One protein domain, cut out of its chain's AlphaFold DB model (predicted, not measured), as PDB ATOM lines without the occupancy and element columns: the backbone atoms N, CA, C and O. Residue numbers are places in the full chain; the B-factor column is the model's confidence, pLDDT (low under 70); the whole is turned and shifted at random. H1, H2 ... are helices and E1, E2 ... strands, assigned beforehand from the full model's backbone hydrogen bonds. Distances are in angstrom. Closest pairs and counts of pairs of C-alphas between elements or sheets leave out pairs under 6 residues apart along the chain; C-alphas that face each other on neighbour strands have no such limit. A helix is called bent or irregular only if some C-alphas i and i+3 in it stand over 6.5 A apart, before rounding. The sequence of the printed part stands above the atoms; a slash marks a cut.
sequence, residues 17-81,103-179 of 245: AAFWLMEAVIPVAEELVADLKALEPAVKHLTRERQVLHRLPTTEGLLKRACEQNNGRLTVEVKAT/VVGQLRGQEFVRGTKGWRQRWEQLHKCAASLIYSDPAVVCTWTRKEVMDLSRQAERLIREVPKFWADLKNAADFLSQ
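This is residues 17 to 81 and 103 to 179 of the 245 residues of an uncharacterized protein of Nitrospirillum amazonense CBAmc (UniProt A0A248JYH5). This is a loose rod of helices with a small sheet at one end: H4, the two arms of bent H5, and H1b followed by H2 run mainly along its length. At the sheet's end H5b comes in beside E3 and H3 stands over E1; at the other end H1a turns across, near the long link from H4 to H5. The printed part has 142 residues, mostly helix, with elements in the order H1 H2 H3 E1 E2 E3 H4 H5 and an antiparallel sheet E1 E2 E3. The radius of gyration of the C-alphas is 19.2 A, and the spans are 62 by 26 by 24 A.

Start at H1, residues 17 to 38, by its hydrogen bonds one helix but bent: C-alphas 27 and 30 are 7.7 A apart, and arms H1a, 17 to 27, and H1b, 30 to 38, stand at a steep tilt of 64 degrees. H1a is irregular, with C-alphas 23 and 26 6.9 A apart. H2, residues 40 to 54, and H3, 57 to 68, touch only at the corner, only just, with 3 pairs of C-alphas within 8 A, the closest Leu 53 and Thr 59, 7.2 A. H3 is on the sheet of E1, 74 to 81, E2, 103 to 107, and E3, 110 to 115, two layers, a helix on one face; it stands up over E1 at a height of 10.4 A. Look for N 77 to O 104, 2.8 A, between E1 and E2, and N 112 to O 105, 2.7 A, in the hairpin of E2 and E3. H4, residues 119 to 134, touches H1b, opposite ways at a shallow tilt of 19 degrees, closest C-alphas Val 33 and Ala 130, 5.8 A. H5, residues 146 to 176, is by its hydrogen bonds one helix but bent, with C-alphas 161 and 164 6.6 A apart; its arms are H5a, 146 to 161, and H5b, 164 to 176. H4 and H5a form a helical hairpin, closest C-alphas Cys 129 and Gln 155, 6.0 A. H5b stands at the sheet's level; its closest C-alpha pair with E3 is Phe 112 and Ala 173, 5.2 A. Every O i to N i+4 pair is within hydrogen-bond range in H1b, H2, H3, H5a and H5b, against 5 of 7 in H1a and 10 of 12 in H4.

Find C-alpha 17 at (-16.841, -8.900, 57.603), where H1a begins. H2 is 20.9 A long, E1 21.4 A, and H4 and H5a 22.7 A each. H5b ends at C-alpha 176, (-2.144, -38.809, 36.580).

The C-alphas farthest apart, Gln 69 and Thr 143, are 62.5 A apart. Residues 82 to 102 are not printed; C-alphas 81 and 103 are 10.6 A apart. The link from H4 to H5 is long. The pLDDT is under 70 in residues 51 to 81, 103 to 118 and 135 to 143.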
ATOM      1  N   ALA A  17     -16.937  -8.548  59.018       82.62
ATOM      2  CA  ALA A  17     -16.841  -8.900  57.603       82.62
ATOM      3  C   ALA A  17     -16.245  -7.761  56.761       82.62
ATOM      4  O   ALA A  17     -15.421  -8.026  55.887       82.62
ATOM      5  N   ALA A  18     -16.634  -6.513  57.036       81.88
ATOM      6  CA  ALA A  18     -16.090  -5.331  56.373       81.88
ATOM      7  C   ALA A  18     -14.593  -5.172  56.668       81.88
ATOM      8  O   ALA A  18     -13.798  -5.036  55.741       81.88
ATOM      9  N   PHE A  19     -14.205  -5.272  57.944       84.75
ATOM     10  CA  PHE A  19     -12.808  -5.202  58.366       84.75
ATOM     11  C   PHE A  19     -11.964  -6.298  57.711       84.75
ATOM     12  O   PHE A  19     -10.916  -6.020  57.141       84.75
ATOM     13  N   TRP A  20     -12.437  -7.546  57.728       86.19
ATOM     14  CA  TRP A  20     -11.720  -8.654  57.102       86.19
ATOM     15  C   TRP A  20     -11.551  -8.469  55.586       86.19
ATOM     16  O   TRP A  20     -10.470  -8.723  55.055       86.19
ATOM     17  N   LEU A  21     -12.587  -8.002  54.883       85.56
ATOM     18  CA  LEU A  21     -12.485  -7.706  53.455       85.56
ATOM     19  C   LEU A  21     -11.431  -6.628  53.176       85.56
ATOM     20  O   LEU A  21     -10.580  -6.841  52.315       85.56
ATOM     21  N   MET A  22     -11.464  -5.520  53.918       84.12
ATOM     22  CA  MET A  22     -10.581  -4.368  53.709       84.12
ATOM     23  C   MET A  22      -9.130  -4.626  54.093       84.12
ATOM     24  O   MET A  22      -8.228  -4.289  53.336       84.12
ATOM     25  N   GLU A  23      -8.905  -5.237  55.250       85.06
ATOM     26  CA  GLU A  23      -7.564  -5.353  55.825       85.06
ATOM     27  C   GLU A  23      -6.852  -6.637  55.400       85.06
ATOM     28  O   GLU A  23      -5.625  -6.691  55.390       85.06
ATOM     29  N   ALA A  24      -7.602  -7.690  55.053       86.75
ATOM     30  CA  ALA A  24      -7.017  -8.986  54.722       86.75
ATOM     31  C   ALA A  24      -7.165  -9.348  53.241       86.75
ATOM     32  O   ALA A  24      -6.187  -9.748  52.617       86.75
ATOM     33  N   VAL A  25      -8.372  -9.246  52.673       87.00
ATOM     34  CA  VAL A  25      -8.668  -9.824  51.347       87.00
ATOM     35  C   VAL A  25      -8.303  -8.884  50.201       87.00
ATOM     36  O   VAL A  25      -7.582  -9.284  49.289       87.00
ATOM     37  N   ILE A  26      -8.797  -7.646  50.231       85.75
ATOM     38  CA  ILE A  26      -8.609  -6.652  49.166       85.75
ATOM     39  C   ILE A  26      -7.123  -6.358  48.886       85.75
ATOM     40  O   ILE A  26      -6.755  -6.371  47.711       85.75
ATOM     41  N   PRO A  27      -6.237  -6.202  49.894       87.38
ATOM     42  CA  PRO A  27      -4.825  -5.891  49.660       87.38
ATOM     43  C   PRO A  27      -4.063  -6.952  48.861       87.38
ATOM     44  O   PRO A  27      -3.002  -6.666  48.317       87.38
ATOM     45  N   VAL A  28      -4.578  -8.182  48.802       87.38
ATOM     46  CA  VAL A  28      -3.958  -9.294  48.068       87.38
ATOM     47  C   VAL A  28      -4.821  -9.785  46.902       87.38
ATOM     48  O   VAL A  28      -4.440 -10.733  46.222       87.38
ATOM     49  N   ALA A  29      -5.974  -9.160  46.638       85.19
ATOM     50  CA  ALA A  29      -6.948  -9.640  45.657       85.19
ATOM     51  C   ALA A  29      -6.362  -9.774  44.240       85.19
ATOM     52  O   ALA A  29      -6.669 -10.741  43.539       85.19
ATOM     53  N   GLU A  30      -5.489  -8.850  43.833       86.44
ATOM     54  CA  GLU A  30      -4.804  -8.901  42.537       86.44
ATOM     55  C   GLU A  30      -3.900 -10.132  42.398       86.44
ATOM     56  O   GLU A  30      -3.952 -10.825  41.381       86.44
ATOM     57  N   GLU A  31      -3.125 -10.451  43.439       87.81
ATOM     58  CA  GLU A  31      -2.246 -11.626  43.486       87.81
ATOM     59  C   GLU A  31      -3.068 -12.924  43.435       87.81
ATOM     60  O   GLU A  31      -2.787 -13.814  42.632       87.81
ATOM     61  N   LEU A  32      -4.158 -12.999  44.210       87.06
ATOM     62  CA  LEU A  32      -5.068 -14.150  44.201       87.06
ATOM     63  C   LEU A  32      -5.690 -14.380  42.809       87.06
ATOM     64  O   LEU A  32      -5.806 -15.512  42.331       87.06
ATOM     65  N   VAL A  33      -6.097 -13.315  42.115       87.88
ATOM     66  CA  VAL A  33      -6.629 -13.433  40.748       87.88
ATOM     67  C   VAL A  33      -5.539 -13.839  39.765       87.88
ATOM     68  O   VAL A  33      -5.804 -14.666  38.887       87.88
ATOM     69  N   ALA A  34      -4.330 -13.292  39.898       89.00
ATOM     70  CA  ALA A  34      -3.202 -13.651  39.050       89.00
ATOM     71  C   ALA A  34      -2.875 -15.148  39.161       89.00
ATOM     72  O   ALA A  34      -2.773 -15.816  38.128       89.00
ATOM     73  N   ASP A  35      -2.835 -15.690  40.382       90.12
ATOM     74  CA  ASP A  35      -2.676 -17.126  40.642       90.12
ATOM     75  C   ASP A  35      -3.732 -17.948  39.898       90.12
ATOM     76  O   ASP A  35      -3.417 -18.891  39.169       90.12
ATOM     77  N   LEU A  36      -5.009 -17.574  40.032       89.12
ATOM     78  CA  LEU A  36      -6.109 -18.304  39.405       89.12
ATOM     79  C   LEU A  36      -6.067 -18.223  37.872       89.12
ATOM     80  O   LEU A  36      -6.384 -19.200  37.184       89.12
ATOM     81  N   LYS A  37      -5.679 -17.069  37.324       90.38
ATOM     82  CA  LYS A  37      -5.525 -16.862  35.879       90.38
ATOM     83  C   LYS A  37      -4.356 -17.671  35.324       90.38
ATOM     84  O   LYS A  37      -4.473 -18.237  34.239       90.38
ATOM     85  N   ALA A  38      -3.270 -17.807  36.079       91.44
ATOM     86  CA  ALA A  38      -2.115 -18.599  35.671       91.44
ATOM     87  C   ALA A  38      -2.435 -20.101  35.513       91.44
ATOM     88  O   ALA A  38      -1.744 -20.799  34.772       91.44
ATOM     89  N   LEU A  39      -3.517 -20.598  36.126       90.12
ATOM     90  CA  LEU A  39      -3.996 -21.976  35.948       90.12
ATOM     91  C   LEU A  39      -4.771 -22.202  34.638       90.12
ATOM     92  O   LEU A  39      -4.991 -23.353  34.251       90.12
ATOM     93  N   GLU A  40      -5.188 -21.145  33.931       92.50
ATOM     94  CA  GLU A  40      -6.035 -21.236  32.731       92.50
ATOM     95  C   GLU A  40      -5.498 -22.204  31.652       92.50
ATOM     96  O   GLU A  40      -6.288 -23.007  31.136       92.50
ATOM     97  N   PRO A  41      -4.193 -22.206  31.300       91.88
ATOM     98  CA  PRO A  41      -3.669 -23.117  30.283       91.88
ATOM     99  C   PRO A  41      -3.841 -24.591  30.669       91.88
ATOM    100  O   PRO A  41      -4.296 -25.396  29.851       91.88
ATOM    101  N   ALA A  42      -3.549 -24.938  31.926       87.69
ATOM    102  CA  ALA A  42      -3.721 -26.293  32.442       87.69
ATOM    103  C   ALA A  42      -5.201 -26.691  32.501       87.69
ATOM    104  O   ALA A  42      -5.561 -27.798  32.100       87.69
ATOM    105  N   VAL A  43      -6.089 -25.772  32.895       87.56
ATOM    106  CA  VAL A  43      -7.542 -26.004  32.885       87.56
ATOM    107  C   VAL A  43      -8.048 -26.322  31.478       87.56
ATOM    108  O   VAL A  43      -8.823 -27.271  31.306       87.56
ATOM    109  N   LYS A  44      -7.625 -25.559  30.464       88.75
ATOM    110  CA  LYS A  44      -8.004 -25.801  29.060       88.75
ATOM    111  C   LYS A  44      -7.515 -27.166  28.585       88.75
ATOM    112  O   LYS A  44      -8.306 -27.921  28.015       88.75
ATOM    113  N   HIS A  45      -6.253 -27.492  28.864       86.44
ATOM    114  CA  HIS A  45      -5.649 -28.783  28.533       86.44
ATOM    115  C   HIS A  45      -6.408 -29.945  29.179       86.44
ATOM    116  O   HIS A  45      -6.976 -30.780  28.480       86.44
ATOM    117  N   LEU A  46      -6.528 -29.948  30.507       80.62
ATOM    118  CA  LEU A  46      -7.181 -31.024  31.254       80.62
ATOM    119  C   LEU A  46      -8.667 -31.162  30.901       80.62
ATOM    120  O   LEU A  46      -9.198 -32.271  30.877       80.62
ATOM    121  N   THR A  47      -9.352 -30.063  30.567       81.81
ATOM    122  CA  THR A  47     -10.733 -30.122  30.060       81.81
ATOM    123  C   THR A  47     -10.806 -30.840  28.713       81.81
ATOM    124  O   THR A  47     -11.686 -31.681  28.526       81.81
ATOM    125  N   ARG A  48      -9.894 -30.532  27.783       80.94
ATOM    126  CA  ARG A  48      -9.820 -31.183  26.470       80.94
ATOM    127  C   ARG A  48      -9.535 -32.677  26.614       80.94
ATOM    128  O   ARG A  48     -10.297 -33.483  26.086       80.94
ATOM    129  N   GLU A  49      -8.498 -33.045  27.361       74.81
ATOM    130  CA  GLU A  49      -8.110 -34.451  27.547       74.81
ATOM    131  C   GLU A  49      -9.213 -35.249  28.260       74.81
ATOM    132  O   GLU A  49      -9.553 -36.369  27.872       74.81
ATOM    133  N   ARG A  50      -9.895 -34.629  29.232       71.88
ATOM    134  CA  ARG A  50     -11.076 -35.216  29.873       71.88
ATOM    135  C   ARG A  50     -12.216 -35.469  28.875       71.88
ATOM    136  O   ARG A  50     -12.886 -36.498  28.972       71.88
ATOM    137  N   GLN A  51     -12.485 -34.554  27.941       68.62
ATOM    138  CA  GLN A  51     -13.534 -34.752  26.931       68.62
ATOM    139  C   GLN A  51     -13.224 -35.934  26.013       68.62
ATOM    140  O   GLN A  51     -14.137 -36.694  25.695       68.62
ATOM    141  N   VAL A  52     -11.958 -36.122  25.635       64.81
ATOM    142  CA  VAL A  52     -11.521 -37.289  24.854       64.81
ATOM    143  C   VAL A  52     -11.850 -38.588  25.602       64.81
ATOM    144  O   VAL A  52     -12.418 -39.505  25.015       64.81
ATOM    145  N   LEU A  53     -11.616 -38.627  26.917       60.22
ATOM    146  CA  LEU A  53     -11.956 -39.772  27.770       60.22
ATOM    147  C   LEU A  53     -13.471 -40.006  27.950       60.22
ATOM    148  O   LEU A  53     -13.888 -41.141  28.155       60.22
ATOM    149  N   HIS A  54     -14.318 -38.967  27.918       58.41
ATOM    150  CA  HIS A  54     -15.783 -39.109  28.063       58.41
ATOM    151  C   HIS A  54     -16.533 -39.493  26.794       58.41
ATOM    152  O   HIS A  54     -17.647 -39.993  26.900       58.41
ATOM    153  N   ARG A  55     -15.973 -39.258  25.607       52.38
ATOM    154  CA  ARG A  55     -16.691 -39.490  24.345       52.38
ATOM    155  C   ARG A  55     -16.953 -40.965  24.031       52.38
ATOM    156  O   ARG A  55     -17.627 -41.244  23.049       52.38
ATOM    157  N   LEU A  56     -16.442 -41.901  24.831       45.03
ATOM    158  CA  LEU A  56     -16.407 -43.317  24.481       45.03
ATOM    159  C   LEU A  56     -16.957 -44.175  25.641       45.03
ATOM    160  O   LEU A  56     -16.240 -44.428  26.615       45.03
ATOM    161  N   PRO A  57     -18.223 -44.638  25.549       41.19
ATOM    162  CA  PRO A  57     -18.867 -45.502  26.550       41.19
ATOM    163  C   PRO A  57     -18.069 -46.783  26.831       41.19
ATOM    164  O   PRO A  57     -18.030 -47.287  27.953       41.19
ATOM    165  N   THR A  58     -17.382 -47.283  25.805       43.91
ATOM    166  CA  THR A  58     -16.531 -48.471  25.846       43.91
ATOM    167  C   THR A  58     -15.251 -48.252  26.643       43.91
ATOM    168  O   THR A  58     -14.891 -49.143  27.399       43.91
ATOM    169  N   THR A  59     -14.589 -47.091  26.564       46.19
ATOM    170  CA  THR A  59     -13.351 -46.820  27.328       46.19
ATOM    171  C   THR A  59     -13.621 -46.741  28.822       46.19
ATOM    172  O   THR A  59     -12.847 -47.260  29.619       46.19
ATOM    173  N   GLU A  60     -14.743 -46.137  29.215       46.81
ATOM    174  CA  GLU A  60     -15.159 -46.086  30.617       46.81
ATOM    175  C   GLU A  60     -15.522 -47.474  31.153       46.81
ATOM    176  O   GLU A  60     -15.091 -47.832  32.246       46.81
ATOM    177  N   GLY A  61     -16.273 -48.268  30.385       48.97
ATOM    178  CA  GLY A  61     -16.617 -49.640  30.760       48.97
ATOM    179  C   GLY A  61     -15.431 -50.611  30.725       48.97
ATOM    180  O   GLY A  61     -15.442 -51.594  31.462       48.97
ATOM    181  N   LEU A  62     -14.425 -50.352  29.884       48.47
ATOM    182  CA  LEU A  62     -13.167 -51.101  29.812       48.47
ATOM    183  C   LEU A  62     -12.263 -50.774  30.996       48.47
ATOM    184  O   LEU A  62     -11.813 -51.690  31.671       48.47
ATOM    185  N   LEU A  63     -12.053 -49.485  31.282       50.53
ATOM    186  CA  LEU A  63     -11.278 -49.054  32.442       50.53
ATOM    187  C   LEU A  63     -11.942 -49.539  33.735       50.53
ATOM    188  O   LEU A  63     -11.280 -50.200  34.515       50.53
ATOM    189  N   LYS A  64     -13.253 -49.329  33.934       50.75
ATOM    190  CA  LYS A  64     -13.965 -49.800  35.142       50.75
ATOM    191  C   LYS A  64     -13.836 -51.307  35.369       50.75
ATOM    192  O   LYS A  64     -13.379 -51.708  36.433       50.75
ATOM    193  N   ARG A  65     -14.168 -52.131  34.367       49.34
ATOM    194  CA  ARG A  65     -14.100 -53.600  34.497       49.34
ATOM    195  C   ARG A  65     -12.686 -54.096  34.755       49.34
ATOM    196  O   ARG A  65     -12.483 -55.033  35.514       49.34
ATOM    197  N   ALA A  66     -11.708 -53.456  34.135       47.41
ATOM    198  CA  ALA A  66     -10.329 -53.860  34.288       47.41
ATOM    199  C   ALA A  66      -9.685 -53.329  35.595       47.41
ATOM    200  O   ALA A  66      -8.682 -53.880  36.046       47.41
ATOM    201  N   CYS A  67     -10.292 -52.329  36.250       50.38
ATOM    202  CA  CYS A  67      -9.986 -51.921  37.628       50.38
ATOM    203  C   CYS A  67     -10.622 -52.856  38.672       50.38
ATOM    204  O   CYS A  67      -9.984 -53.196  39.665       50.38
ATOM    205  N   GLU A  68     -11.861 -53.301  38.439       48.78
ATOM    206  CA  GLU A  68     -12.609 -54.196  39.340       48.78
ATOM    207  C   GLU A  68     -11.942 -55.573  39.520       48.78
ATOM    208  O   GLU A  68     -12.180 -56.242  40.523       48.78
ATOM    209  N   GLN A  69     -11.072 -55.987  38.591       49.62
ATOM    210  CA  GLN A  69     -10.455 -57.319  38.578       49.62
ATOM    211  C   GLN A  69      -9.021 -57.394  39.140       49.62
ATOM    212  O   GLN A  69      -8.459 -58.484  39.160       49.62
ATOM    213  N   ASN A  70      -8.401 -56.294  39.598       43.94
ATOM    214  CA  ASN A  70      -6.933 -56.256  39.754       43.94
ATOM    215  C   ASN A  70      -6.375 -55.931  41.159       43.94
ATOM    216  O   ASN A  70      -5.474 -55.098  41.298       43.94
ATOM    217  N   ASN A  71      -6.883 -56.595  42.210       48.06
ATOM    218  CA  ASN A  71      -6.279 -56.643  43.561       48.06
ATOM    219  C   ASN A  71      -5.795 -55.285  44.141       48.06
ATOM    220  O   ASN A  71      -4.797 -55.224  44.857       48.06
ATOM    221  N   GLY A  72      -6.488 -54.179  43.842       42.91
ATOM    222  CA  GLY A  72      -6.267 -52.879  44.490       42.91
ATOM    223  C   GLY A  72      -5.136 -51.995  43.939       42.91
ATOM    224  O   GLY A  72      -4.859 -50.959  44.537       42.91
ATOM    225  N   ARG A  73      -4.486 -52.331  42.812       44.25
ATOM    226  CA  ARG A  73      -3.434 -51.459  42.225       44.25
ATOM    227  C   ARG A  73      -3.973 -50.242  41.462       44.25
ATOM    228  O   ARG A  73      -3.294 -49.213  41.396       44.25
ATOM    229  N   LEU A  74      -5.177 -50.367  40.904       43.62
ATOM    230  CA  LEU A  74      -5.941 -49.289  40.283       43.62
ATOM    231  C   LEU A  74      -7.387 -49.376  40.783       43.62
ATOM    232  O   LEU A  74      -8.122 -50.271  40.371       43.62
ATOM    233  N   THR A  75      -7.794 -48.499  41.700       45.78
ATOM    234  CA  THR A  75      -9.148 -48.509  42.284       45.78
ATOM    235  C   THR A  75      -9.976 -47.380  41.683       45.78
ATOM    236  O   THR A  75      -9.491 -46.267  41.509       45.78
ATOM    237  N   VAL A  76     -11.227 -47.649  41.305       41.72
ATOM    238  CA  VAL A  76     -12.147 -46.608  40.826       41.72
ATOM    239  C   VAL A  76     -13.309 -46.507  41.797       41.72
ATOM    240  O   VAL A  76     -14.165 -47.383  41.840       41.72
ATOM    241  N   GLU A  77     -13.353 -45.425  42.565       43.19
ATOM    242  CA  GLU A  77     -14.447 -45.137  43.487       43.19
ATOM    243  C   GLU A  77     -15.388 -44.104  42.872       43.19
ATOM    244  O   GLU A  77     -14.985 -43.004  42.488       43.19
ATOM    245  N   VAL A  78     -16.676 -44.434  42.797       38.34
ATOM    246  CA  VAL A  78     -17.709 -43.463  42.433       38.34
ATOM    247  C   VAL A  78     -18.243 -42.839  43.716       38.34
ATOM    248  O   VAL A  78     -19.091 -43.414  44.395       38.34
ATOM    249  N   LYS A  79     -17.755 -41.645  44.058       38.59
ATOM    250  CA  LYS A  79     -18.261 -40.874  45.198       38.59
ATOM    251  C   LYS A  79     -19.427 -40.008  44.735       38.59
ATOM    252  O   LYS A  79     -19.261 -39.060  43.964       38.59
ATOM    253  N   ALA A  80     -20.627 -40.329  45.211       35.56
ATOM    254  CA  ALA A  80     -21.756 -39.412  45.150       35.56
ATOM    255  C   ALA A  80     -21.599 -38.398  46.288       35.56
ATOM    256  O   ALA A  80     -21.693 -38.749  47.461       35.56
ATOM    257  N   THR A  81     -21.319 -37.140  45.949       38.06
ATOM    258  CA  THR A  81     -21.316 -36.052  46.934       38.06
ATOM    259  C   THR A  81     -22.647 -35.303  46.840       38.06
ATOM    260  O   THR A  81     -22.984 -34.734  45.799       38.06
ATOM    261  N   VAL A 103     -16.093 -39.603  39.816       47.09
ATOM    262  CA  VAL A 103     -15.375 -40.857  39.587       47.09
ATOM    263  C   VAL A 103     -13.919 -40.590  39.934       47.09
ATOM    264  O   VAL A 103     -13.272 -39.799  39.258       47.09
ATOM    265  N   VAL A 104     -13.421 -41.194  41.002       48.66
ATOM    266  CA  VAL A 104     -12.018 -41.105  41.408       48.66
ATOM    267  C   VAL A 104     -11.330 -42.372  40.931       48.66
ATOM    268  O   VAL A 104     -11.685 -43.448  41.389       48.66
ATOM    269  N   GLY A 105     -10.390 -42.266  39.995       52.88
ATOM    270  CA  GLY A 105      -9.509 -43.383  39.641       52.88
ATOM    271  C   GLY A 105      -8.171 -43.229  40.347       52.88
ATOM    272  O   GLY A 105      -7.480 -42.259  40.079       52.88
ATOM    273  N   GLN A 106      -7.791 -44.137  41.235       51.84
ATOM    274  CA  GLN A 106      -6.493 -44.119  41.901       51.84
ATOM    275  C   GLN A 106      -5.499 -45.006  41.164       51.84
ATOM    276  O   GLN A 106      -5.699 -46.211  41.135       51.84
ATOM    277  N   LEU A 107      -4.409 -44.449  40.634       54.03
ATOM    278  CA  LEU A 107      -3.273 -45.222  40.115       54.03
ATOM    279  C   LEU A 107      -2.064 -44.978  41.015       54.03
ATOM    280  O   LEU A 107      -1.662 -43.834  41.197       54.03
ATOM    281  N   ARG A 108      -1.492 -46.034  41.614       54.94
ATOM    282  CA  ARG A 108      -0.368 -45.913  42.575       54.94
ATOM    283  C   ARG A 108      -0.667 -44.958  43.749       54.94
ATOM    284  O   ARG A 108       0.217 -44.249  44.219       54.94
ATOM    285  N   GLY A 109      -1.924 -44.914  44.194       55.97
ATOM    286  CA  GLY A 109      -2.391 -43.994  45.239       55.97
ATOM    287  C   GLY A 109      -2.639 -42.553  44.772       55.97
ATOM    288  O   GLY A 109      -3.045 -41.729  45.585       55.97
ATOM    289  N   GLN A 110      -2.433 -42.231  43.488       52.53
ATOM    290  CA  GLN A 110      -2.733 -40.911  42.925       52.53
ATOM    291  C   GLN A 110      -4.162 -40.859  42.390       52.53
ATOM    292  O   GLN A 110      -4.519 -41.630  41.501       52.53
ATOM    293  N   GLU A 111      -4.963 -39.932  42.908       55.84
ATOM    294  CA  GLU A 111      -6.375 -39.772  42.562       55.84
ATOM    295  C   GLU A 111      -6.587 -38.950  41.286       55.84
ATOM    296  O   GLU A 111      -6.416 -37.739  41.258       55.84
ATOM    297  N   PHE A 112      -7.088 -39.576  40.232       55.38
ATOM    298  CA  PHE A 112      -7.661 -38.875  39.096       55.38
ATOM    299  C   PHE A 112      -9.129 -38.551  39.364       55.38
ATOM    300  O   PHE A 112     -10.007 -39.413  39.272       55.38
ATOM    301  N   VAL A 113      -9.406 -37.288  39.680       50.16
ATOM    302  CA  VAL A 113     -10.766 -36.803  39.927       50.16
ATOM    303  C   VAL A 113     -11.473 -36.530  38.598       50.16
ATOM    304  O   VAL A 113     -11.261 -35.522  37.933       50.16
ATOM    305  N   ARG A 114     -12.402 -37.398  38.211       55.56
ATOM    306  CA  ARG A 114     -13.321 -37.194  37.084       55.56
ATOM    307  C   ARG A 114     -14.676 -36.744  37.637       55.56
ATOM    308  O   ARG A 114     -15.637 -37.506  37.711       55.56
ATOM    309  N   GLY A 115     -14.733 -35.494  38.094       49.53
ATOM    310  CA  GLY A 115     -15.965 -34.862  38.583       49.53
ATOM    311  C   GLY A 115     -16.944 -34.527  37.451       49.53
ATOM    312  O   GLY A 115     -16.530 -34.173  36.355       49.53
ATOM    313  N   THR A 116     -18.252 -34.593  37.699       43.12
ATOM    314  CA  THR A 116     -19.312 -34.239  36.725       43.12
ATOM    315  C   THR A 116     -19.271 -32.772  36.283       43.12
ATOM    316  O   THR A 116     -19.461 -32.498  35.099       43.12
ATOM    317  N   LYS A 117     -18.905 -31.826  37.159       55.22
ATOM    318  CA  LYS A 117     -18.683 -30.419  36.769       55.22
ATOM    319  C   LYS A 117     -17.376 -30.284  35.979       55.22
ATOM    320  O   LYS A 117     -16.338 -30.796  36.392       55.22
ATOM    321  N   GLY A 118     -17.427 -29.653  34.805       69.44
ATOM    322  CA  GLY A 118     -16.253 -29.410  33.955       69.44
ATOM    323  C   GLY A 118     -15.182 -28.597  34.688       69.44
ATOM    324  O   GLY A 118     -15.534 -27.600  35.316       69.44
ATOM    325  N   TRP A 119     -13.895 -28.961  34.580       78.19
ATOM    326  CA  TRP A 119     -12.783 -28.159  35.129       78.19
ATOM    327  C   TRP A 119     -12.881 -26.696  34.692       78.19
ATOM    328  O   TRP A 119     -12.797 -25.794  35.519       78.19
ATOM    329  N   ARG A 120     -13.187 -26.479  33.407       82.81
ATOM    330  CA  ARG A 120     -13.493 -25.167  32.832       82.81
ATOM    331  C   ARG A 120     -14.622 -24.431  33.555       82.81
ATOM    332  O   ARG A 120     -14.441 -23.283  33.927       82.81
ATOM    333  N   GLN A 121     -15.761 -25.080  33.790       83.12
ATOM    334  CA  GLN A 121     -16.905 -24.447  34.457       83.12
ATOM    335  C   GLN A 121     -16.567 -24.058  35.903       83.12
ATOM    336  O   GLN A 121     -16.970 -22.994  36.368       83.12
ATOM    337  N   ARG A 122     -15.822 -24.910  36.618       83.38
ATOM    338  CA  ARG A 122     -15.370 -24.616  37.984       83.38
ATOM    339  C   ARG A 122     -14.378 -23.450  38.001       83.38
ATOM    340  O   ARG A 122     -14.543 -22.552  38.817       83.38
ATOM    341  N   TRP A 123     -13.424 -23.419  37.071       88.94
ATOM    342  CA  TRP A 123     -12.507 -22.289  36.904       88.94
ATOM    343  C   TRP A 123     -13.247 -20.992  36.573       88.94
ATOM    344  O   TRP A 123     -13.027 -19.993  37.241       88.94
ATOM    345  N   GLU A 124     -14.186 -21.007  35.622       87.44
ATOM    346  CA  GLU A 124     -14.990 -19.831  35.256       87.44
ATOM    347  C   GLU A 124     -15.802 -19.299  36.449       87.44
ATOM    348  O   GLU A 124     -15.929 -18.088  36.619       87.44
ATOM    349  N   GLN A 125     -16.338 -20.182  37.301       86.25
ATOM    350  CA  GLN A 125     -17.029 -19.782  38.533       86.25
ATOM    351  C   GLN A 125     -16.081 -19.121  39.534       86.25
ATOM    352  O   GLN A 125     -16.403 -18.055  40.051       86.25
ATOM    353  N   LEU A 126     -14.919 -19.728  39.790       87.31
ATOM    354  CA  LEU A 126     -13.914 -19.159  40.689       87.31
ATOM    355  C   LEU A 126     -13.398 -17.822  40.145       87.31
ATOM    356  O   LEU A 126     -13.311 -16.858  40.892       87.31
ATOM    357  N   HIS A 127     -13.150 -17.729  38.839       86.50
ATOM    358  CA  HIS A 127     -12.647 -16.521  38.195       86.50
ATOM    359  C   HIS A 127     -13.668 -15.384  38.246       86.50
ATOM    360  O   HIS A 127     -13.297 -14.242  38.484       86.50
ATOM    361  N   LYS A 128     -14.966 -15.677  38.087       85.19
ATOM    362  CA  LYS A 128     -16.031 -14.681  38.290       85.19
ATOM    363  C   LYS A 128     -16.078 -14.170  39.731       85.19
ATOM    364  O   LYS A 128     -16.179 -12.965  39.923       85.19
ATOM    365  N   CYS A 129     -15.968 -15.061  40.719       83.12
ATOM    366  CA  CYS A 129     -15.897 -14.671  42.133       83.12
ATOM    367  C   CYS A 129     -14.617 -13.897  42.473       83.12
ATOM    368  O   CYS A 129     -14.617 -13.091  43.389       83.12
ATOM    369  N   ALA A 130     -13.514 -14.164  41.779       82.38
ATOM    370  CA  ALA A 130     -12.255 -13.469  42.004       82.38
ATOM    371  C   ALA A 130     -12.261 -12.083  41.330       82.38
ATOM    372  O   ALA A 130     -11.805 -11.106  41.910       82.38
ATOM    373  N   ALA A 131     -12.870 -11.969  40.146       78.69
ATOM    374  CA  ALA A 131     -13.051 -10.694  39.458       78.69
ATOM    375  C   ALA A 131     -13.904  -9.704  40.270       78.69
ATOM    376  O   ALA A 131     -13.585  -8.518  40.290       78.69
ATOM    377  N   SER A 132     -14.942 -10.164  40.983       79.88
ATOM    378  CA  SER A 132     -15.728  -9.286  41.862       79.88
ATOM    379  C   SER A 132     -14.911  -8.693  43.021       79.88
ATOM    380  O   SER A 132     -15.284  -7.637  43.523       79.88
ATOM    381  N   LEU A 133     -13.775  -9.298  43.399       75.06
ATOM    382  CA  LEU A 133     -12.859  -8.757  44.411       75.06
ATOM    383  C   LEU A 133     -11.955  -7.633  43.880       75.06
ATOM    384  O   LEU A 133     -11.608  -6.755  44.655       75.06
ATOM    385  N   ILE A 134     -11.591  -7.631  42.591       70.88
ATOM    386  CA  ILE A 134     -10.741  -6.577  41.994       70.88
ATOM    387  C   ILE A 134     -11.551  -5.348  41.592       70.88
ATOM    388  O   ILE A 134     -11.105  -4.225  41.785       70.88
ATOM    389  N   TYR A 135     -12.756  -5.533  41.044       65.81
ATOM    390  CA  TYR A 135     -13.617  -4.397  40.675       65.81
ATOM    391  C   TYR A 135     -14.218  -3.671  41.887       65.81
ATOM    392  O   TYR A 135     -14.996  -2.730  41.741       65.81
ATOM    393  N   SER A 136     -13.857  -4.124  43.080       63.53
ATOM    394  CA  SER A 136     -14.183  -3.518  44.349       63.53
ATOM    395  C   SER A 136     -13.101  -2.504  44.722       63.53
ATOM    396  O   SER A 136     -12.094  -2.873  45.318       63.53
ATOM    397  N   ASP A 137     -13.289  -1.236  44.353       61.69
ATOM    398  CA  ASP A 137     -12.367  -0.162  44.742       61.69
ATOM    399  C   ASP A 137     -12.343  -0.021  46.282       61.69
ATOM    400  O   ASP A 137     -13.401   0.252  46.867       61.69
ATOM    401  N   PRO A 138     -11.176  -0.175  46.948       59.03
ATOM    402  CA  PRO A 138     -11.026   0.019  48.391       59.03
ATOM    403  C   PRO A 138     -11.609   1.355  48.879       59.03
ATOM    404  O   PRO A 138     -12.189   1.422  49.962       59.03
ATOM    405  N   ALA A 139     -11.508   2.415  48.068       60.47
ATOM    406  CA  ALA A 139     -12.022   3.745  48.395       60.47
ATOM    407  C   ALA A 139     -13.560   3.810  48.411       60.47
ATOM    408  O   ALA A 139     -14.144   4.692  49.043       60.47
ATOM    409  N   VAL A 140     -14.229   2.863  47.748       59.62
ATOM    410  CA  VAL A 140     -15.689   2.796  47.615       59.62
ATOM    411  C   VAL A 140     -16.296   1.800  48.610       59.62
ATOM    412  O   VAL A 140     -17.498   1.852  48.863       59.62
ATOM    413  N   VAL A 141     -15.495   0.954  49.267       59.06
ATOM    414  CA  VAL A 141     -15.986  -0.036  50.249       59.06
ATOM    415  C   VAL A 141     -16.733   0.608  51.414       59.06
ATOM    416  O   VAL A 141     -17.748   0.081  51.864       59.06
ATOM    417  N   CYS A 142     -16.311   1.800  51.841       57.75
ATOM    418  CA  CYS A 142     -17.006   2.590  52.861       57.75
ATOM    419  C   CYS A 142     -18.424   3.034  52.442       57.75
ATOM    420  O   CYS A 142     -19.206   3.452  53.292       57.75
ATOM    421  N   THR A 143     -18.762   2.956  51.150       69.50
ATOM    422  CA  THR A 143     -20.090   3.291  50.601       69.50
ATOM    423  C   THR A 143     -20.966   2.065  50.351       69.50
ATOM    424  O   THR A 143     -22.138   2.208  50.001       69.50
ATOM    425  N   TRP A 144     -20.425   0.859  50.536       77.81
ATOM    426  CA  TRP A 144     -21.180  -0.361  50.322       77.81
ATOM    427  C   TRP A 144     -22.279  -0.525  51.356       77.81
ATOM    428  O   TRP A 144     -22.115  -0.334  52.563       77.81
ATOM    429  N   THR A 145     -23.423  -0.971  50.869       83.38
ATOM    430  CA  THR A 145     -24.505  -1.420  51.718       83.38
ATOM    431  C   THR A 145     -24.082  -2.660  52.498       83.38
ATOM    432  O   THR A 145     -23.284  -3.498  52.069       83.38
ATOM    433  N   ARG A 146     -24.742  -2.864  53.636       82.19
ATOM    434  CA  ARG A 146     -24.596  -4.082  54.437       82.19
ATOM    435  C   ARG A 146     -24.804  -5.371  53.642       82.19
ATOM    436  O   ARG A 146     -24.208  -6.395  53.968       82.19
ATOM    437  N   LYS A 147     -25.664  -5.341  52.625       84.81
ATOM    438  CA  LYS A 147     -25.904  -6.495  51.760       84.81
ATOM    439  C   LYS A 147     -24.686  -6.783  50.880       84.81
ATOM    440  O   LYS A 147     -24.263  -7.931  50.827       84.81
ATOM    441  N   GLU A 148     -24.108  -5.758  50.261       83.06
ATOM    442  CA  GLU A 148     -22.937  -5.888  49.383       83.06
ATOM    443  C   GLU A 148     -21.718  -6.423  50.136       83.06
ATOM    444  O   GLU A 148     -21.132  -7.411  49.700       83.06
ATOM    445  N   VAL A 149     -21.418  -5.879  51.323       83.44
ATOM    446  CA  VAL A 149     -20.333  -6.382  52.191       83.44
ATOM    447  C   VAL A 149     -20.525  -7.862  52.521       83.44
ATOM    448  O   VAL A 149     -19.593  -8.660  52.421       83.44
ATOM    449  N   MET A 150     -21.740  -8.260  52.907       84.31
ATOM    450  CA  MET A 150     -22.024  -9.646  53.287       84.31
ATOM    451  C   MET A 150     -22.025 -10.608  52.095       84.31
ATOM    452  O   MET A 150     -21.702 -11.784  52.257       84.31
ATOM    453  N   ASP A 151     -22.419 -10.151  50.910       85.00
ATOM    454  CA  ASP A 151     -22.409 -10.982  49.710       85.00
ATOM    455  C   ASP A 151     -20.981 -11.139  49.166       85.00
ATOM    456  O   ASP A 151     -20.601 -12.250  48.784       85.00
ATOM    457  N   LEU A 152     -20.165 -10.080  49.207       84.62
ATOM    458  CA  LEU A 152     -18.761 -10.146  48.811       84.62
ATOM    459  C   LEU A 152     -17.924 -10.963  49.801       84.62
ATOM    460  O   LEU A 152     -17.113 -11.778  49.369       84.62
ATOM    461  N   SER A 153     -18.161 -10.839  51.112       85.44
ATOM    462  CA  SER A 153     -17.439 -11.631  52.117       85.44
ATOM    463  C   SER A 153     -17.691 -13.130  51.955       85.44
ATOM    464  O   SER A 153     -16.748 -13.918  51.966       85.44
ATOM    465  N   ARG A 154     -18.936 -13.541  51.680       86.19
ATOM    466  CA  ARG A 154     -19.257 -14.942  51.355       86.19
ATOM    467  C   ARG A 154     -18.597 -15.410  50.060       86.19
ATOM    468  O   ARG A 154     -18.190 -16.569  49.967       86.19
ATOM    469  N   GLN A 155     -18.520 -14.550  49.041       84.75
ATOM    470  CA  GLN A 155     -17.826 -14.877  47.792       84.75
ATOM    471  C   GLN A 155     -16.323 -15.054  48.022       84.75
ATOM    472  O   GLN A 155     -15.771 -16.062  47.574       84.75
ATOM    473  N   ALA A 156     -15.694 -14.142  48.766       85.50
ATOM    474  CA  ALA A 156     -14.291 -14.215  49.161       85.50
ATOM    475  C   ALA A 156     -14.005 -15.489  49.964       85.50
ATOM    476  O   ALA A 156     -13.109 -16.253  49.614       85.50
ATOM    477  N   GLU A 157     -14.810 -15.781  50.988       86.69
ATOM    478  CA  GLU A 157     -14.656 -16.981  51.815       86.69
ATOM    479  C   GLU A 157     -14.758 -18.255  50.969       86.69
ATOM    480  O   GLU A 157     -13.934 -19.168  51.082       86.69
ATOM    481  N   ARG A 158     -15.755 -18.315  50.078       85.94
ATOM    482  CA  ARG A 158     -15.918 -19.439  49.157       85.94
ATOM    483  C   ARG A 158     -14.706 -19.584  48.243       85.94
ATOM    484  O   ARG A 158     -14.250 -20.706  48.042       85.94
ATOM    485  N   LEU A 159     -14.194 -18.484  47.695       87.62
ATOM    486  CA  LEU A 159     -13.019 -18.489  46.829       87.62
ATOM    487  C   LEU A 159     -11.793 -19.032  47.578       87.62
ATOM    488  O   LEU A 159     -11.179 -19.993  47.120       87.62
ATOM    489  N   ILE A 160     -11.509 -18.491  48.764       87.69
ATOM    490  CA  ILE A 160     -10.367 -18.862  49.612       87.69
ATOM    491  C   ILE A 160     -10.393 -20.349  49.983       87.69
ATOM    492  O   ILE A 160      -9.355 -21.008  50.026       87.69
ATOM    493  N   ARG A 161     -11.581 -20.916  50.211       85.75
ATOM    494  CA  ARG A 161     -11.733 -22.344  50.531       85.75
ATOM    495  C   ARG A 161     -11.632 -23.259  49.312       85.75
ATOM    496  O   ARG A 161     -11.182 -24.397  49.448       85.75
ATOM    497  N   GLU A 162     -12.099 -22.812  48.150       86.31
ATOM    498  CA  GLU A 162     -12.261 -23.673  46.975       86.31
ATOM    499  C   GLU A 162     -11.077 -23.637  46.007       86.31
ATOM    500  O   GLU A 162     -10.835 -24.650  45.349       86.31
ATOM    501  N   VAL A 163     -10.315 -22.539  45.930       88.50
ATOM    502  CA  VAL A 163      -9.148 -22.438  45.033       88.50
ATOM    503  C   VAL A 163      -8.039 -23.435  45.398       88.50
ATOM    504  O   VAL A 163      -7.619 -24.162  44.497       88.50
ATOM    505  N   PRO A 164      -7.615 -23.595  46.671       88.12
ATOM    506  CA  PRO A 164      -6.603 -24.597  47.028       88.12
ATOM    507  C   PRO A 164      -7.020 -26.028  46.686       88.12
ATOM    508  O   PRO A 164      -6.229 -26.804  46.154       88.12
ATOM    509  N   LYS A 165      -8.293 -26.370  46.925       84.50
ATOM    510  CA  LYS A 165      -8.843 -27.679  46.545       84.50
ATOM    511  C   LYS A 165      -8.838 -27.855  45.033       84.50
ATOM    512  O   LYS A 165      -8.429 -28.894  44.538       84.50
ATOM    513  N   PHE A 166      -9.285 -26.837  44.299       86.00
ATOM    514  CA  PHE A 166      -9.297 -26.857  42.841       86.00
ATOM    515  C   PHE A 166      -7.891 -27.030  42.262       86.00
ATOM    516  O   PHE A 166      -7.713 -27.824  41.345       86.00
ATOM    517  N   TRP A 167      -6.892 -26.346  42.816       88.12
ATOM    518  CA  TRP A 167      -5.498 -26.522  42.421       88.12
ATOM    519  C   TRP A 167      -4.990 -27.937  42.707       88.12
ATOM    520  O   TRP A 167      -4.413 -28.553  41.816       88.12
ATOM    521  N   ALA A 168      -5.251 -28.483  43.899       83.25
ATOM    522  CA  ALA A 168      -4.854 -29.851  44.247       83.25
ATOM    523  C   ALA A 168      -5.494 -30.879  43.302       83.25
ATOM    524  O   ALA A 168      -4.831 -31.787  42.809       83.25
ATOM    525  N   ASP A 169      -6.767 -30.677  42.979       80.25
ATOM    526  CA  ASP A 169      -7.508 -31.498  42.035       80.25
ATOM    527  C   ASP A 169      -6.907 -31.441  40.609       80.25
ATOM    528  O   ASP A 169      -6.756 -32.477  39.956       80.25
ATOM    529  N   LEU A 170      -6.524 -30.250  40.124       82.62
ATOM    530  CA  LEU A 170      -5.822 -30.089  38.841       82.62
ATOM    531  C   LEU A 170      -4.431 -30.731  38.868       82.62
ATOM    532  O   LEU A 170      -4.036 -31.372  37.895       82.62
ATOM    533  N   LYS A 171      -3.703 -30.572  39.979       83.00
ATOM    534  CA  LYS A 171      -2.388 -31.173  40.193       83.00
ATOM    535  C   LYS A 171      -2.466 -32.687  40.094       83.00
ATOM    536  O   LYS A 171      -1.764 -33.266  39.274       83.00
ATOM    537  N   ASN A 172      -3.383 -33.304  40.830       75.12
ATOM    538  CA  ASN A 172      -3.572 -34.747  40.785       75.12
ATOM    539  C   ASN A 172      -3.959 -35.226  39.376       75.12
ATOM    540  O   ASN A 172      -3.483 -36.261  38.915       75.12
ATOM    541  N   ALA A 173      -4.776 -34.453  38.649       74.81
ATOM    542  CA  ALA A 173      -5.126 -34.773  37.268       74.81
ATOM    543  C   ALA A 173      -3.931 -34.675  36.302       74.81
ATOM    544  O   ALA A 173      -3.819 -35.496  35.392       74.81
ATOM    545  N   ALA A 174      -3.039 -33.700  36.483       79.38
ATOM    546  CA  ALA A 174      -1.816 -33.592  35.691       79.38
ATOM    547  C   ALA A 174      -0.800 -34.687  36.045       79.38
ATOM    548  O   ALA A 174      -0.224 -35.282  35.140       79.38
ATOM    549  N   ASP A 175      -0.634 -34.992  37.334       75.06
ATOM    550  CA  ASP A 175       0.244 -36.059  37.822       75.06
ATOM    551  C   ASP A 175      -0.249 -37.433  37.331       75.06
ATOM    552  O   ASP A 175       0.546 -38.285  36.932       75.06
ATOM    553  N   PHE A 176      -1.569 -37.633  37.233       70.62
ATOM    554  CA  PHE A 176      -2.144 -38.809  36.580       70.62
ATOM    555  C   PHE A 176      -1.722 -38.928  35.108       70.62
ATOM    556  O   PHE A 176      -1.388 -40.019  34.654       70.62
ATOM    557  N   LEU A 177      -1.682 -37.812  34.371       72.56
ATOM    558  CA  LEU A 177      -1.221 -37.752  32.979       72.56
ATOM    559  C   LEU A 177       0.313 -37.809  32.835       72.56
ATOM    560  O   LEU A 177       0.837 -37.502  31.768       72.56
ATOM    561  N   SER A 178       1.044 -38.219  33.871       73.44
ATOM    562  CA  SER A 178       2.498 -38.379  33.824       73.44
ATOM    563  C   SER A 178       2.957 -39.525  32.916       73.44
ATOM    564  O   SER A 178       2.223 -40.467  32.597       73.44
ATOM    565  N   GLN A 179       4.225 -39.458  32.507       77.31
ATOM    566  CA  GLN A 179       4.857 -40.500  31.705       77.31
ATOM    567  C   GLN A 179       4.925 -41.829  32.467       77.31
ATOM    568  O   GLN A 179       4.709 -42.886  31.876       77.31
TER     569      GLN A 179